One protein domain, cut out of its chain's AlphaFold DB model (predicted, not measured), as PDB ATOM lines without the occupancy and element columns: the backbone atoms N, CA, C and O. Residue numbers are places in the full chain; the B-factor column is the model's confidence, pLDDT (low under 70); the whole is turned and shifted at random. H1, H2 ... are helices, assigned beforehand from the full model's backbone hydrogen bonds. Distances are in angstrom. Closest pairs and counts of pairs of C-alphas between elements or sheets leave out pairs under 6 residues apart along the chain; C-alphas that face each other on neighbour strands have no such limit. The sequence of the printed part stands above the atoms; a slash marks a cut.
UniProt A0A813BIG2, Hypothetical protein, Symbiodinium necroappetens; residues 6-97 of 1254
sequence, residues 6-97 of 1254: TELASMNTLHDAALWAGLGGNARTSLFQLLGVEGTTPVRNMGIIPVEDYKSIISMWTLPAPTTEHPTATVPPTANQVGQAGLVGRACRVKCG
ATOM      1  N   THR A   6      32.897 -24.347  19.097       76.88
ATOM      2  CA  THR A   6      33.854 -25.355  18.627       76.88
ATOM      3  C   THR A   6      35.135 -24.741  18.061       76.88
ATOM      4  O   THR A   6      36.227 -25.210  18.386       76.88
ATOM      5  N   GLU A   7      35.035 -23.666  17.271       79.62
ATOM      6  CA  GLU A   7      36.206 -22.951  16.742       79.62
ATOM      7  C   GLU A   7      36.984 -22.281  17.876       79.62
ATOM      8  O   GLU A   7      38.204 -22.429  17.956       79.62
ATOM      9  N   LEU A   8      36.279 -21.637  18.813       80.19
ATOM     10  CA  LEU A   8      36.896 -21.060  20.003       80.19
ATOM     11  C   LEU A   8      37.604 -22.129  20.830       80.19
ATOM     12  O   LEU A   8      38.748 -21.913  21.217       80.19
ATOM     13  N   ALA A   9      36.990 -23.287  21.091       78.00
ATOM     14  CA  ALA A   9      37.620 -24.368  21.854       78.00
ATOM     15  C   ALA A   9      38.930 -24.868  21.212       78.00
ATOM     16  O   ALA A   9      39.891 -25.150  21.930       78.00
ATOM     17  N   SER A  10      38.987 -24.910  19.878       79.38
ATOM     18  CA  SER A  10      40.157 -25.369  19.118       79.38
ATOM     19  C   SER A  10      41.288 -24.336  18.973       79.38
ATOM     20  O   SER A  10      42.421 -24.715  18.689       79.38
ATOM     21  N   MET A  11      41.018 -23.046  19.202       85.50
ATOM     22  CA  MET A  11      41.958 -21.951  18.940       85.50
ATOM     23  C   MET A  11      42.844 -21.642  20.159       85.50
ATOM     24  O   MET A  11      42.475 -20.837  21.019       85.50
ATOM     25  N   ASN A  12      44.014 -22.283  20.249       87.44
ATOM     26  CA  ASN A  12      44.915 -22.161  21.406       87.44
ATOM     27  C   ASN A  12      46.203 -21.380  21.098       87.44
ATOM     28  O   ASN A  12      46.769 -20.741  21.992       87.44
ATOM     29  N   THR A  13      46.641 -21.378  19.841       92.12
ATOM     30  CA  THR A  13      47.868 -20.716  19.376       92.12
ATOM     31  C   THR A  13      47.580 -19.639  18.327       92.12
ATOM     32  O   THR A  13      46.526 -19.630  17.687       92.12
ATOM     33  N   LEU A  14      48.529 -18.719  18.117       88.06
ATOM     34  CA  LEU A  14      48.433 -17.728  17.039       88.06
ATOM     35  C   LEU A  14      48.396 -18.364  15.651       88.06
ATOM     36  O   LEU A  14      47.800 -17.794  14.737       88.06
ATOM     37  N   HIS A  15      48.982 -19.549  15.492       89.19
ATOM     38  CA  HIS A  15      48.851 -20.323  14.268       89.19
ATOM     39  C   HIS A  15      47.392 -20.707  13.989       89.19
ATOM     40  O   HIS A  15      46.942 -20.550  12.855       89.19
ATOM     41  N   ASP A  16      46.644 -21.133  15.012       88.69
ATOM     42  CA  ASP A  16      45.230 -21.517  14.887       88.69
ATOM     43  C   ASP A  16      44.355 -20.305  14.527       88.69
ATOM     44  O   ASP A  16      43.494 -20.385  13.651       88.69
ATOM     45  N   ALA A  17      44.627 -19.148  15.146       88.56
ATOM     46  CA  ALA A  17      43.934 -17.893  14.849       88.56
ATOM     47  C   ALA A  17      44.229 -17.377  13.426       88.56
ATOM     48  O   ALA A  17      43.322 -16.918  12.730       88.56
ATOM     49  N   ALA A  18      45.482 -17.488  12.968       89.06
ATOM     50  CA  ALA A  18      45.882 -17.140  11.603       89.06
ATOM     51  C   ALA A  18      45.255 -18.069  10.556       89.06
ATOM     52  O   ALA A  18      44.818 -17.598   9.507       89.06
ATOM     53  N   LEU A  19      45.168 -19.368  10.854       87.06
ATOM     54  CA  LEU A  19      44.532 -20.349   9.979       87.06
ATOM     55  C   LEU A  19      43.030 -20.074   9.831       87.06
ATOM     56  O   LEU A  19      42.525 -20.053   8.710       87.06
ATOM     57  N   TRP A  20      42.341 -19.785  10.939       88.06
ATOM     58  CA  TRP A  20      40.923 -19.411  10.929       88.06
ATOM     59  C   TRP A  20      40.660 -18.128  10.126       88.06
ATOM     60  O   TRP A  20      39.732 -18.075   9.323       88.06
ATOM     61  N   ALA A  21      41.517 -17.115  10.273       87.94
ATOM     62  CA  ALA A  21      41.419 -15.869   9.511       87.94
ATOM     63  C   ALA A  21      41.795 -16.017   8.019       87.94
ATOM     64  O   ALA A  21      41.712 -15.046   7.267       87.94
ATOM     65  N   GLY A  22      42.232 -17.203   7.578       85.06
ATOM     66  CA  GLY A  22      42.663 -17.457   6.202       85.06
ATOM     67  C   GLY A  22      44.027 -16.853   5.848       85.06
ATOM     68  O   GLY A  22      44.317 -16.664   4.665       85.06
ATOM     69  N   LEU A  23      44.866 -16.542   6.845       86.12
ATOM     70  CA  LEU A  23      46.182 -15.933   6.659       86.12
ATOM     71  C   LEU A  23      47.286 -17.006   6.578       86.12
ATOM     72  O   LEU A  23      47.714 -17.572   7.586       86.12
ATOM     73  N   GLY A  24      47.766 -17.278   5.361       83.69
ATOM     74  CA  GLY A  24      48.771 -18.311   5.073       83.69
ATOM     75  C   GLY A  24      50.075 -17.794   4.446       83.69
ATOM     76  O   GLY A  24      50.217 -16.616   4.117       83.69
ATOM     77  N   GLY A  25      51.041 -18.701   4.262       82.75
ATOM     78  CA  GLY A  25      52.287 -18.449   3.521       82.75
ATOM     79  C   GLY A  25      53.194 -17.366   4.124       82.75
ATOM     80  O   GLY A  25      53.255 -17.198   5.344       82.75
ATOM     81  N   ASN A  26      53.888 -16.621   3.256       80.31
ATOM     82  CA  ASN A  26      54.838 -15.564   3.639       80.31
ATOM     83  C   ASN A  26      54.186 -14.427   4.443       80.31
ATOM     84  O   ASN A  26      54.854 -13.805   5.267       80.31
ATOM     85  N   ALA A  27      52.884 -14.182   4.251       83.06
ATOM     86  CA  ALA A  27      52.152 -13.166   4.999       83.06
ATOM     87  C   ALA A  27      52.032 -13.532   6.484       83.06
ATOM     88  O   ALA A  27      52.345 -12.721   7.348       83.06
ATOM     89  N   ARG A  28      51.698 -14.781   6.810       90.75
ATOM     90  CA  ARG A  28      51.658 -15.225   8.210       90.75
ATOM     91  C   ARG A  28      53.020 -15.087   8.896       90.75
ATOM     92  O   ARG A  28      53.095 -14.559  10.000       90.75
ATOM     93  N   THR A  29      54.087 -15.535   8.236       86.25
ATOM     94  CA  THR A  29      55.451 -15.473   8.788       86.25
ATOM     95  C   THR A  29      55.896 -14.030   9.025       86.25
ATOM     96  O   THR A  29      56.425 -13.714  10.085       86.25
ATOM     97  N   SER A  30      55.620 -13.139   8.071       87.19
ATOM     98  CA  SER A  30      55.934 -11.714   8.181       87.19
ATOM     99  C   SER A  30      55.116 -11.010   9.275       87.19
ATOM    100  O   SER A  30      55.676 -10.216  10.027       87.19
ATOM    101  N   LEU A  31      53.824 -11.334   9.431       89.62
ATOM    102  CA  LEU A  31      52.995 -10.785  10.512       89.62
ATOM    103  C   LEU A  31      53.508 -11.216  11.893       89.62
ATOM    104  O   LEU A  31      53.562 -10.410  12.815       89.62
ATOM    105  N   PHE A  32      53.905 -12.481  12.042       91.69
ATOM    106  CA  PHE A  32      54.464 -12.995  13.295       91.69
ATOM    107  C   PHE A  32      55.803 -12.334  13.634       91.69
ATOM    108  O   PHE A  32      56.022 -11.954  14.781       91.69
ATOM    109  N   GLN A  33      56.647 -12.095  12.629       88.00
ATOM    110  CA  GLN A  33      57.888 -11.342  12.801       88.00
ATOM    111  C   GLN A  33      57.631  -9.887  13.219       88.00
ATOM    112  O   GLN A  33      58.295  -9.401  14.130       88.00
ATOM    113  N   LEU A  34      56.646  -9.213  12.610       88.31
ATOM    114  CA  LEU A  34      56.246  -7.850  12.985       88.31
ATOM    115  C   LEU A  34      55.737  -7.776  14.429       88.31
ATOM    116  O   LEU A  34      56.068  -6.849  15.159       88.31
ATOM    117  N   LEU A  35      54.939  -8.762  14.839       86.19
ATOM    118  CA  LEU A  35      54.401  -8.860  16.195       86.19
ATOM    119  C   LEU A  35      55.441  -9.362  17.217       86.19
ATOM    120  O   LEU A  35      55.154  -9.355  18.412       86.19
ATOM    121  N   GLY A  36      56.626  -9.798  16.772       85.81
ATOM    122  CA  GLY A  36      57.677 -10.337  17.637       85.81
ATOM    123  C   GLY A  36      57.301 -11.662  18.309       85.81
ATOM    124  O   GLY A  36      57.697 -11.911  19.446       85.81
ATOM    125  N   VAL A  37      56.503 -12.497  17.638       87.12
ATOM    126  CA  VAL A  37      55.926 -13.734  18.191       87.12
ATOM    127  C   VAL A  37      56.168 -14.931  17.282       87.12
ATOM    128  O   VAL A  37      56.338 -14.801  16.074       87.12
ATOM    129  N   GLU A  38      56.126 -16.130  17.854       87.69
ATOM    130  CA  GLU A  38      56.137 -17.382  17.095       87.69
ATOM    131  C   GLU A  38      54.714 -17.925  16.915       87.69
ATOM    132  O   GLU A  38      53.817 -17.625  17.702       87.69
ATOM    133  N   GLY A  39      54.483 -18.780  15.913       81.19
ATOM    134  CA  GLY A  39      53.151 -19.355  15.673       81.19
ATOM    135  C   GLY A  39      52.612 -20.206  16.831       81.19
ATOM    136  O   GLY A  39      51.401 -20.304  16.998       81.19
ATOM    137  N   THR A  40      53.496 -20.764  17.658       87.94
ATOM    138  CA  THR A  40      53.180 -21.518  18.884       87.94
ATOM    139  C   THR A  40      52.764 -20.622  20.055       87.94
ATOM    140  O   THR A  40      52.318 -21.128  21.086       87.94
ATOM    141  N   THR A  41      52.889 -19.298  19.916       88.25
ATOM    142  CA  THR A  41      52.562 -18.345  20.978       88.25
ATOM    143  C   THR A  41      51.084 -18.464  21.359       88.25
ATOM    144  O   THR A  41      50.222 -18.462  20.472       88.25
ATOM    145  N   PRO A  42      50.754 -18.545  22.661       88.06
ATOM    146  CA  PRO A  42      49.371 -18.600  23.116       88.06
ATOM    147  C   PRO A  42      48.567 -17.360  22.710       88.06
ATOM    148  O   PRO A  42      49.028 -16.229  22.881       88.06
ATOM    149  N   VAL A  43      47.319 -17.559  22.274       88.56
ATOM    150  CA  VAL A  43      46.403 -16.474  21.849       88.56
ATOM    151  C   VAL A  43      46.181 -15.390  22.912       88.56
ATOM    152  O   VAL A  43      45.946 -14.233  22.571       88.56
ATOM    153  N   ARG A  44      46.343 -15.724  24.201       83.75
ATOM    154  CA  ARG A  44      46.253 -14.767  25.319       83.75
ATOM    155  C   ARG A  44      47.253 -13.621  25.247       83.75
ATOM    156  O   ARG A  44      46.931 -12.531  25.698       83.75
ATOM    157  N   ASN A  45      48.422 -13.839  24.650       82.19
ATOM    158  CA  ASN A  45      49.446 -12.800  24.565       82.19
ATOM    159  C   ASN A  45      49.026 -11.682  23.599       82.19
ATOM    160  O   ASN A  45      49.359 -10.527  23.833       82.19
ATOM    161  N   MET A  46      48.262 -12.007  22.549       87.12
ATOM    162  CA  MET A  46      47.695 -11.008  21.632       87.12
ATOM    163  C   MET A  46      46.310 -10.528  22.080       87.12
ATOM    164  O   MET A  46      45.931  -9.396  21.801       87.12
ATOM    165  N   GLY A  47      45.557 -11.363  22.805       83.12
ATOM    166  CA  GLY A  47      44.227 -11.029  23.320       83.12
ATOM    167  C   GLY A  47      44.207  -9.921  24.383       83.12
ATOM    168  O   GLY A  47      43.142  -9.373  24.654       83.12
ATOM    169  N   ILE A  48      45.357  -9.571  24.964       83.19
ATOM    170  CA  ILE A  48      45.497  -8.444  25.904       83.19
ATOM    171  C   ILE A  48      45.854  -7.115  25.225       83.19
ATOM    172  O   ILE A  48      45.764  -6.074  25.870       83.19
ATOM    173  N   ILE A  49      46.266  -7.131  23.951       83.69
ATOM    174  CA  ILE A  49      46.662  -5.913  23.235       83.69
ATOM    175  C   ILE A  49      45.395  -5.112  22.879       83.69
ATOM    176  O   ILE A  49      44.499  -5.671  22.226       83.69
ATOM    177  N   PRO A  50      45.302  -3.822  23.265       83.81
ATOM    178  CA  PRO A  50      44.192  -2.956  22.885       83.81
ATOM    179  C   PRO A  50      43.985  -2.899  21.367       83.81
ATOM    180  O   PRO A  50      44.926  -2.996  20.579       83.81
ATOM    181  N   VAL A  51      42.730  -2.729  20.939       84.12
ATOM    182  CA  VAL A  51      42.354  -2.753  19.512       84.12
ATOM    183  C   VAL A  51      43.110  -1.693  18.706       84.12
ATOM    184  O   VAL A  51      43.570  -1.986  17.603       84.12
ATOM    185  N   GLU A  52      43.250  -0.488  19.254       81.56
ATOM    186  CA  GLU A  52      43.902   0.635  18.572       81.56
ATOM    187  C   GLU A  52      45.419   0.438  18.462       81.56
ATOM    188  O   GLU A  52      45.985   0.648  17.388       81.56
ATOM    189  N   ASP A  53      46.058  -0.113  19.496       83.06
ATOM    190  CA  ASP A  53      47.486  -0.446  19.466       83.06
ATOM    191  C   ASP A  53      47.767  -1.541  18.428       83.06
ATOM    192  O   ASP A  53      48.678  -1.418  17.609       83.06
ATOM    193  N   TYR A  54      46.923  -2.578  18.373       87.38
ATOM    194  CA  TYR A  54      47.055  -3.655  17.390       87.38
ATOM    195  C   TYR A  54      46.874  -3.158  15.944       87.38
ATOM    196  O   TYR A  54      47.613  -3.567  15.046       87.38
ATOM    197  N   LYS A  55      45.927  -2.236  15.705       83.94
ATOM    198  CA  LYS A  55      45.746  -1.586  14.394       83.94
ATOM    199  C   LYS A  55      46.951  -0.726  14.016       83.94
ATOM    200  O   LYS A  55      47.365  -0.757  12.858       83.94
ATOM    201  N   SER A  56      47.526   0.002  14.977       80.44
ATOM    202  CA  SER A  56      48.710   0.833  14.737       80.44
ATOM    203  C   SER A  56      49.919  -0.014  14.320       80.44
ATOM    204  O   SER A  56      50.604   0.337  13.362       80.44
ATOM    205  N   ILE A  57      50.104  -1.195  14.923       83.69
ATOM    206  CA  ILE A  57      51.172  -2.134  14.555       83.69
ATOM    207  C   ILE A  57      50.949  -2.689  13.141       83.69
ATOM    208  O   ILE A  57      51.866  -2.671  12.322       83.69
ATOM    209  N   ILE A  58      49.726  -3.122  12.810       89.12
ATOM    210  CA  ILE A  58      49.407  -3.642  11.467       89.12
ATOM    211  C   ILE A  58      49.592  -2.575  10.380       89.12
ATOM    212  O   ILE A  58      49.962  -2.916   9.258       89.12
ATOM    213  N   SER A  59      49.386  -1.292  10.694       82.69
ATOM    214  CA  SER A  59      49.586  -0.204   9.728       82.69
ATOM    215  C   SER A  59      51.038  -0.076   9.236       82.69
ATOM    216  O   SER A  59      51.267   0.449   8.150       82.69
ATOM    217  N   MET A  60      52.003  -0.614   9.992       83.06
ATOM    218  CA  MET A  60      53.433  -0.629   9.655       83.06
ATOM    219  C   MET A  60      53.876  -1.929   8.957       83.06
ATOM    220  O   MET A  60      55.064  -2.136   8.717       83.06
ATOM    221  N   TRP A  61      52.947  -2.843   8.660       91.19
ATOM    222  CA  TRP A  61      53.268  -4.175   8.153       91.19
ATOM    223  C   TRP A  61      53.705  -4.162   6.680       91.19
ATOM    224  O   TRP A  61      53.029  -3.593   5.830       91.19
ATOM    225  N   THR A  62      54.808  -4.851   6.360       87.62
ATOM    226  CA  THR A  62      55.326  -5.022   4.988       87.62
ATOM    227  C   THR A  62      55.727  -6.474   4.704       87.62
ATOM    228  O   THR A  62      56.254  -7.148   5.588       87.62
ATOM    229  N   LEU A  63      55.545  -6.940   3.465       84.19
ATOM    230  CA  LEU A  63      55.841  -8.297   2.985       84.19
ATOM    231  C   LEU A  63      57.104  -8.348   2.103       84.19
ATOM    232  O   LEU A  63      57.402  -7.367   1.433       84.19
ATOM    233  N   PRO A  64      57.822  -9.482   2.014       73.62
ATOM    234  CA  PRO A  64      58.924  -9.655   1.057       73.62
ATOM    235  C   PRO A  64      58.435  -9.657  -0.405       73.62
ATOM    236  O   PRO A  64      57.406 -10.269  -0.704       73.62
ATOM    237  N   ALA A  65      59.169  -9.011  -1.319       68.38
ATOM    238  CA  ALA A  65      58.788  -8.915  -2.733       68.38
ATOM    239  C   ALA A  65      58.856 -10.269  -3.492       68.38
ATOM    240  O   ALA A  65      59.769 -11.055  -3.239       68.38
ATOM    241  N   PRO A  66      57.940 -10.566  -4.446       58.19
ATOM    242  CA  PRO A  66      57.828 -11.903  -5.053       58.19
ATOM    243  C   PRO A  66      58.886 -12.283  -6.111       58.19
ATOM    244  O   PRO A  66      58.919 -13.444  -6.512       58.19
ATOM    245  N   THR A  67      59.733 -11.365  -6.592       53.59
ATOM    246  CA  THR A  67      60.651 -11.621  -7.727       53.59
ATOM    247  C   THR A  67      62.023 -10.943  -7.567       53.59
ATOM    248  O   THR A  67      62.156  -9.753  -7.823       53.59
ATOM    249  N   THR A  68      62.994 -11.761  -7.134       47.88
ATOM    250  CA  THR A  68      64.460 -11.825  -7.390       47.88
ATOM    251  C   THR A  68      65.419 -10.613  -7.271       47.88
ATOM    252  O   THR A  68      65.139  -9.490  -7.662       47.88
ATOM    253  N   GLU A  69      66.637 -10.968  -6.821       47.94
ATOM    254  CA  GLU A  69      67.974 -10.325  -6.914       47.94
ATOM    255  C   GLU A  69      68.446  -9.326  -5.841       47.94
ATOM    256  O   GLU A  69      69.656  -9.189  -5.660       47.94
ATOM    257  N   HIS A  70      67.569  -8.762  -5.007       45.44
ATOM    258  CA  HIS A  70      67.994  -7.957  -3.848       45.44
ATOM    259  C   HIS A  70      67.320  -8.426  -2.543       45.44
ATOM    260  O   HIS A  70      66.097  -8.345  -2.443       45.44
ATOM    261  N   PRO A  71      68.069  -8.892  -1.515       49.97
ATOM    262  CA  PRO A  71      67.495  -9.530  -0.317       49.97
ATOM    263  C   PRO A  71      66.668  -8.626   0.622       49.97
ATOM    264  O   PRO A  71      66.277  -9.083   1.693       49.97
ATOM    265  N   THR A  72      66.428  -7.355   0.282       55.62
ATOM    266  CA  THR A  72      65.908  -6.330   1.211       55.62
ATOM    267  C   THR A  72      64.658  -5.579   0.738       55.62
ATOM    268  O   THR A  72      64.177  -4.711   1.463       55.62
ATOM    269  N   ALA A  73      64.094  -5.883  -0.436       59.12
ATOM    270  CA  ALA A  73      62.910  -5.177  -0.941       59.12
ATOM    271  C   ALA A  73      61.600  -5.698  -0.312       59.12
ATOM    272  O   ALA A  73      61.283  -6.890  -0.408       59.12
ATOM    273  N   THR A  74      60.817  -4.799   0.298       77.00
ATOM    274  CA  THR A  74      59.494  -5.091   0.873       77.00
ATOM    275  C   THR A  74      58.367  -4.366   0.124       77.00
ATOM    276  O   THR A  74      58.567  -3.305  -0.461       77.00
ATOM    277  N   VAL A  75      57.171  -4.955   0.112       78.44
ATOM    278  CA  VAL A  75      55.936  -4.442  -0.505       78.44
ATOM    279  C   VAL A  75      54.807  -4.419   0.529       78.44
ATOM    280  O   VAL A  75      54.764  -5.291   1.398       78.44
ATOM    281  N   PRO A  76      53.875  -3.455   0.468       81.19
ATOM    282  CA  PRO A  76      52.762  -3.398   1.409       81.19
ATOM    283  C   PRO A  76      51.788  -4.584   1.217       81.19
ATOM    284  O   PRO A  76      51.587  -5.042   0.087       81.19
ATOM    285  N   PRO A  77      51.167  -5.096   2.296       85.88
ATOM    286  CA  PRO A  77      50.150  -6.137   2.224       85.88
ATOM    287  C   PRO A  77      48.892  -5.628   1.509       85.88
ATOM    288  O   PRO A  77      48.507  -4.464   1.605       85.88
ATOM    289  N   THR A  78      48.214  -6.526   0.799       84.31
ATOM    290  CA  THR A  78      46.935  -6.226   0.139       84.31
ATOM    291  C   THR A  78      45.835  -5.921   1.162       84.31
ATOM    292  O   THR A  78      45.865  -6.425   2.285       84.31
ATOM    293  N   ALA A  79      44.800  -5.175   0.759       75.06
ATOM    294  CA  ALA A  79      43.655  -4.862   1.626       75.06
ATOM    295  C   ALA A  79      43.003  -6.117   2.246       75.06
ATOM    296  O   ALA A  79      42.590  -6.097   3.403       75.06
ATOM    297  N   ASN A  80      42.977  -7.233   1.507       77.12
ATOM    298  CA  ASN A  80      42.496  -8.514   2.021       77.12
ATOM    299  C   ASN A  80      43.403  -9.062   3.138       77.12
ATOM    300  O   ASN A  80      42.911  -9.440   4.193       77.12
ATOM    301  N   GLN A  81      44.729  -9.031   2.960       86.31
ATOM    302  CA  GLN A  81      45.687  -9.473   3.985       86.31
ATOM    303  C   GLN A  81      45.626  -8.602   5.248       86.31
ATOM    304  O   GLN A  81      45.705  -9.135   6.353       86.31
ATOM    305  N   VAL A  82      45.416  -7.288   5.103       85.75
ATOM    306  CA  VAL A  82      45.185  -6.381   6.242       85.75
ATOM    307  C   VAL A  82      43.889  -6.739   6.979       85.75
ATOM    308  O   VAL A  82      43.882  -6.826   8.208       85.75
ATOM    309  N   GLY A  83      42.809  -7.030   6.244       81.56
ATOM    310  CA  GLY A  83      41.555  -7.522   6.821       81.56
ATOM    311  C   GLY A  83      41.725  -8.845   7.578       81.56
ATOM    312  O   GLY A  83      41.239  -8.984   8.701       81.56
ATOM    313  N   GLN A  84      42.480  -9.790   7.012       89.75
ATOM    314  CA  GLN A  84      42.792 -11.075   7.642       89.75
ATOM    315  C   GLN A  84      43.644 -10.908   8.909       89.75
ATOM    316  O   GLN A  84      43.331 -11.516   9.929       89.75
ATOM    317  N   ALA A  85      44.661 -10.040   8.905       88.94
ATOM    318  CA  ALA A  85      45.444  -9.733  10.106       88.94
ATOM    319  C   ALA A  85      44.581  -9.102  11.215       88.94
ATOM    320  O   ALA A  85      44.699  -9.470  12.384       88.94
ATOM    321  N   GLY A  86      43.635  -8.226  10.854       88.56
ATOM    322  CA  GLY A  86      42.640  -7.695  11.789       88.56
ATOM    323  C   GLY A  86      41.760  -8.785  12.421       88.56
ATOM    324  O   GLY A  86      41.485  -8.741  13.625       88.56
ATOM    325  N   LEU A  87      41.369  -9.798  11.638       88.94
ATOM    326  CA  LEU A  87      40.607 -10.955  12.120       88.94
ATOM    327  C   LEU A  87      41.412 -11.830  13.093       88.94
ATOM    328  O   LEU A  87      40.827 -12.310  14.064       88.94
ATOM    329  N   VAL A  88      42.730 -11.980  12.903       90.31
ATOM    330  CA  VAL A  88      43.608 -12.701  13.850       90.31
ATOM    331  C   VAL A  88      43.583 -12.045  15.230       90.31
ATOM    332  O   VAL A  88      43.331 -12.720  16.231       90.31
ATOM    333  N   GLY A  89      43.786 -10.724  15.296       89.62
ATOM    334  CA  GLY A  89      43.750  -9.983  16.561       89.62
ATOM    335  C   GLY A  89      42.387 -10.055  17.248       89.62
ATOM    336  O   GLY A  89      42.308 -10.260  18.460       89.62
ATOM    337  N   ARG A  90      41.302  -9.957  16.469       87.38
ATOM    338  CA  ARG A  90      39.938 -10.101  16.991       87.38
ATOM    339  C   ARG A  90      39.683 -11.500  17.546       87.38
ATOM    340  O   ARG A  90      39.170 -11.619  18.653       87.38
ATOM    341  N   ALA A  91      40.051 -12.551  16.817       88.44
ATOM    342  CA  ALA A  91      39.844 -13.926  17.262       88.44
ATOM    343  C   ALA A  91      40.576 -14.211  18.584       88.44
ATOM    344  O   ALA A  91      40.002 -14.811  19.494       88.44
ATOM    345  N   CYS A  92      41.793 -13.673  18.744       90.19
ATOM    346  CA  CYS A  92      42.538 -13.749  20.001       90.19
ATOM    347  C   CYS A  92      41.803 -13.054  21.158       90.19
ATOM    348  O   CYS A  92      41.703 -13.623  22.244       90.19
ATOM    349  N   ARG A  93      41.247 -11.855  20.939       90.81
ATOM    350  CA  ARG A  93      40.501 -11.110  21.969       90.81
ATOM    351  C   ARG A  93      39.168 -11.756  22.335       90.81
ATOM    352  O   ARG A  93      38.851 -11.876  23.517       90.81
ATOM    353  N   VAL A  94      38.432 -12.259  21.345       87.38
ATOM    354  CA  VAL A  94      37.184 -13.003  21.574       87.38
ATOM    355  C   VAL A  94      37.445 -14.267  22.392       87.38
ATOM    356  O   VAL A  94      36.742 -14.526  23.367       87.38
ATOM    357  N   LYS A  95      38.507 -15.015  22.073       86.69
ATOM    358  CA  LYS A  95      38.921 -16.204  22.835       86.69
ATOM    359  C   LYS A  95      39.355 -15.881  24.269       86.69
ATOM    360  O   LYS A  95      39.176 -16.713  25.155       86.69
ATOM    361  N   CYS A  96      39.902 -14.691  24.505       84.31
ATOM    362  CA  CYS A  96      40.312 -14.236  25.837       84.31
ATOM    363  C   CYS A  96      39.197 -13.538  26.621       84.31
ATOM    364  O   CYS A  96      39.420 -13.150  27.765       84.31
ATOM    365  N   GLY A  97      38.015 -13.360  26.020       79.31
ATOM    366  CA  GLY A  97      36.897 -12.640  26.626       79.31
ATOM    367  C   GLY A  97      37.114 -11.128  26.746       79.31
ATOM    368  O   GLY A  97      36.344 -10.467  27.436       79.31
TER     369      GLY A  97
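Overview. This is residues 6 to 97 of the 1254 residues of the protein "Hypothetical protein" of Symbiodinium necroappetens (UniProt A0A813BIG2). Short helices gather round one long helix, H6: H2 crosses it, H5 folds back beside it, H4 packs near its last residues, and residues 65 to 73 stick out as a loop at one end. The 92 printed residues, all helix in class, hold H1 to H6 in chain order and no named strand. The whole is compact, radius of gyration of the C-alphas 13.3 A, with spans of 45 by 24 by 22 A.

Arrangement. Start at H1, residues 6 to 10, close but not clearly touching H2, residues 14 to 20: closest C-alphas Ser 10 and Asp 16, 7.6 A. H2 touches the hub H6, residues 79 to 95, at C-alphas Ala 17 and Val 88, 5.3 A, a steep tilt of 65 degrees, opposite ways. H3, residues 25 to 35, is close to H6 but not clearly touching: closest C-alphas Ala 27 and Gln 81, 7.5 A. H4, residues 44 to 47, touches residues 89 to 95 of H6 alone, closest C-alphas Gly 47 and Arg 93, 4.0 A. H5, residues 51 to 59, forms a hairpin with H6, closest C-alphas Tyr 54 and Gly 89, 7.2 A, a shallow tilt of 30 degrees. Every O i to N i+4 pair is within hydrogen-bond range in H1, H2, H3, H5 and H6; H4 is too short for one.

Along the chain. Find C-alpha 6 at (33.854, -25.355, 18.627), where H1 begins. H6 runs 24.5 A to C-alpha 95 at (38.921, -16.204, 22.835).

Size, cuts and confidence. The printed part has no cut; look for the long link at residues 60 to 78, with pLDDT under 70 at 65 to 73.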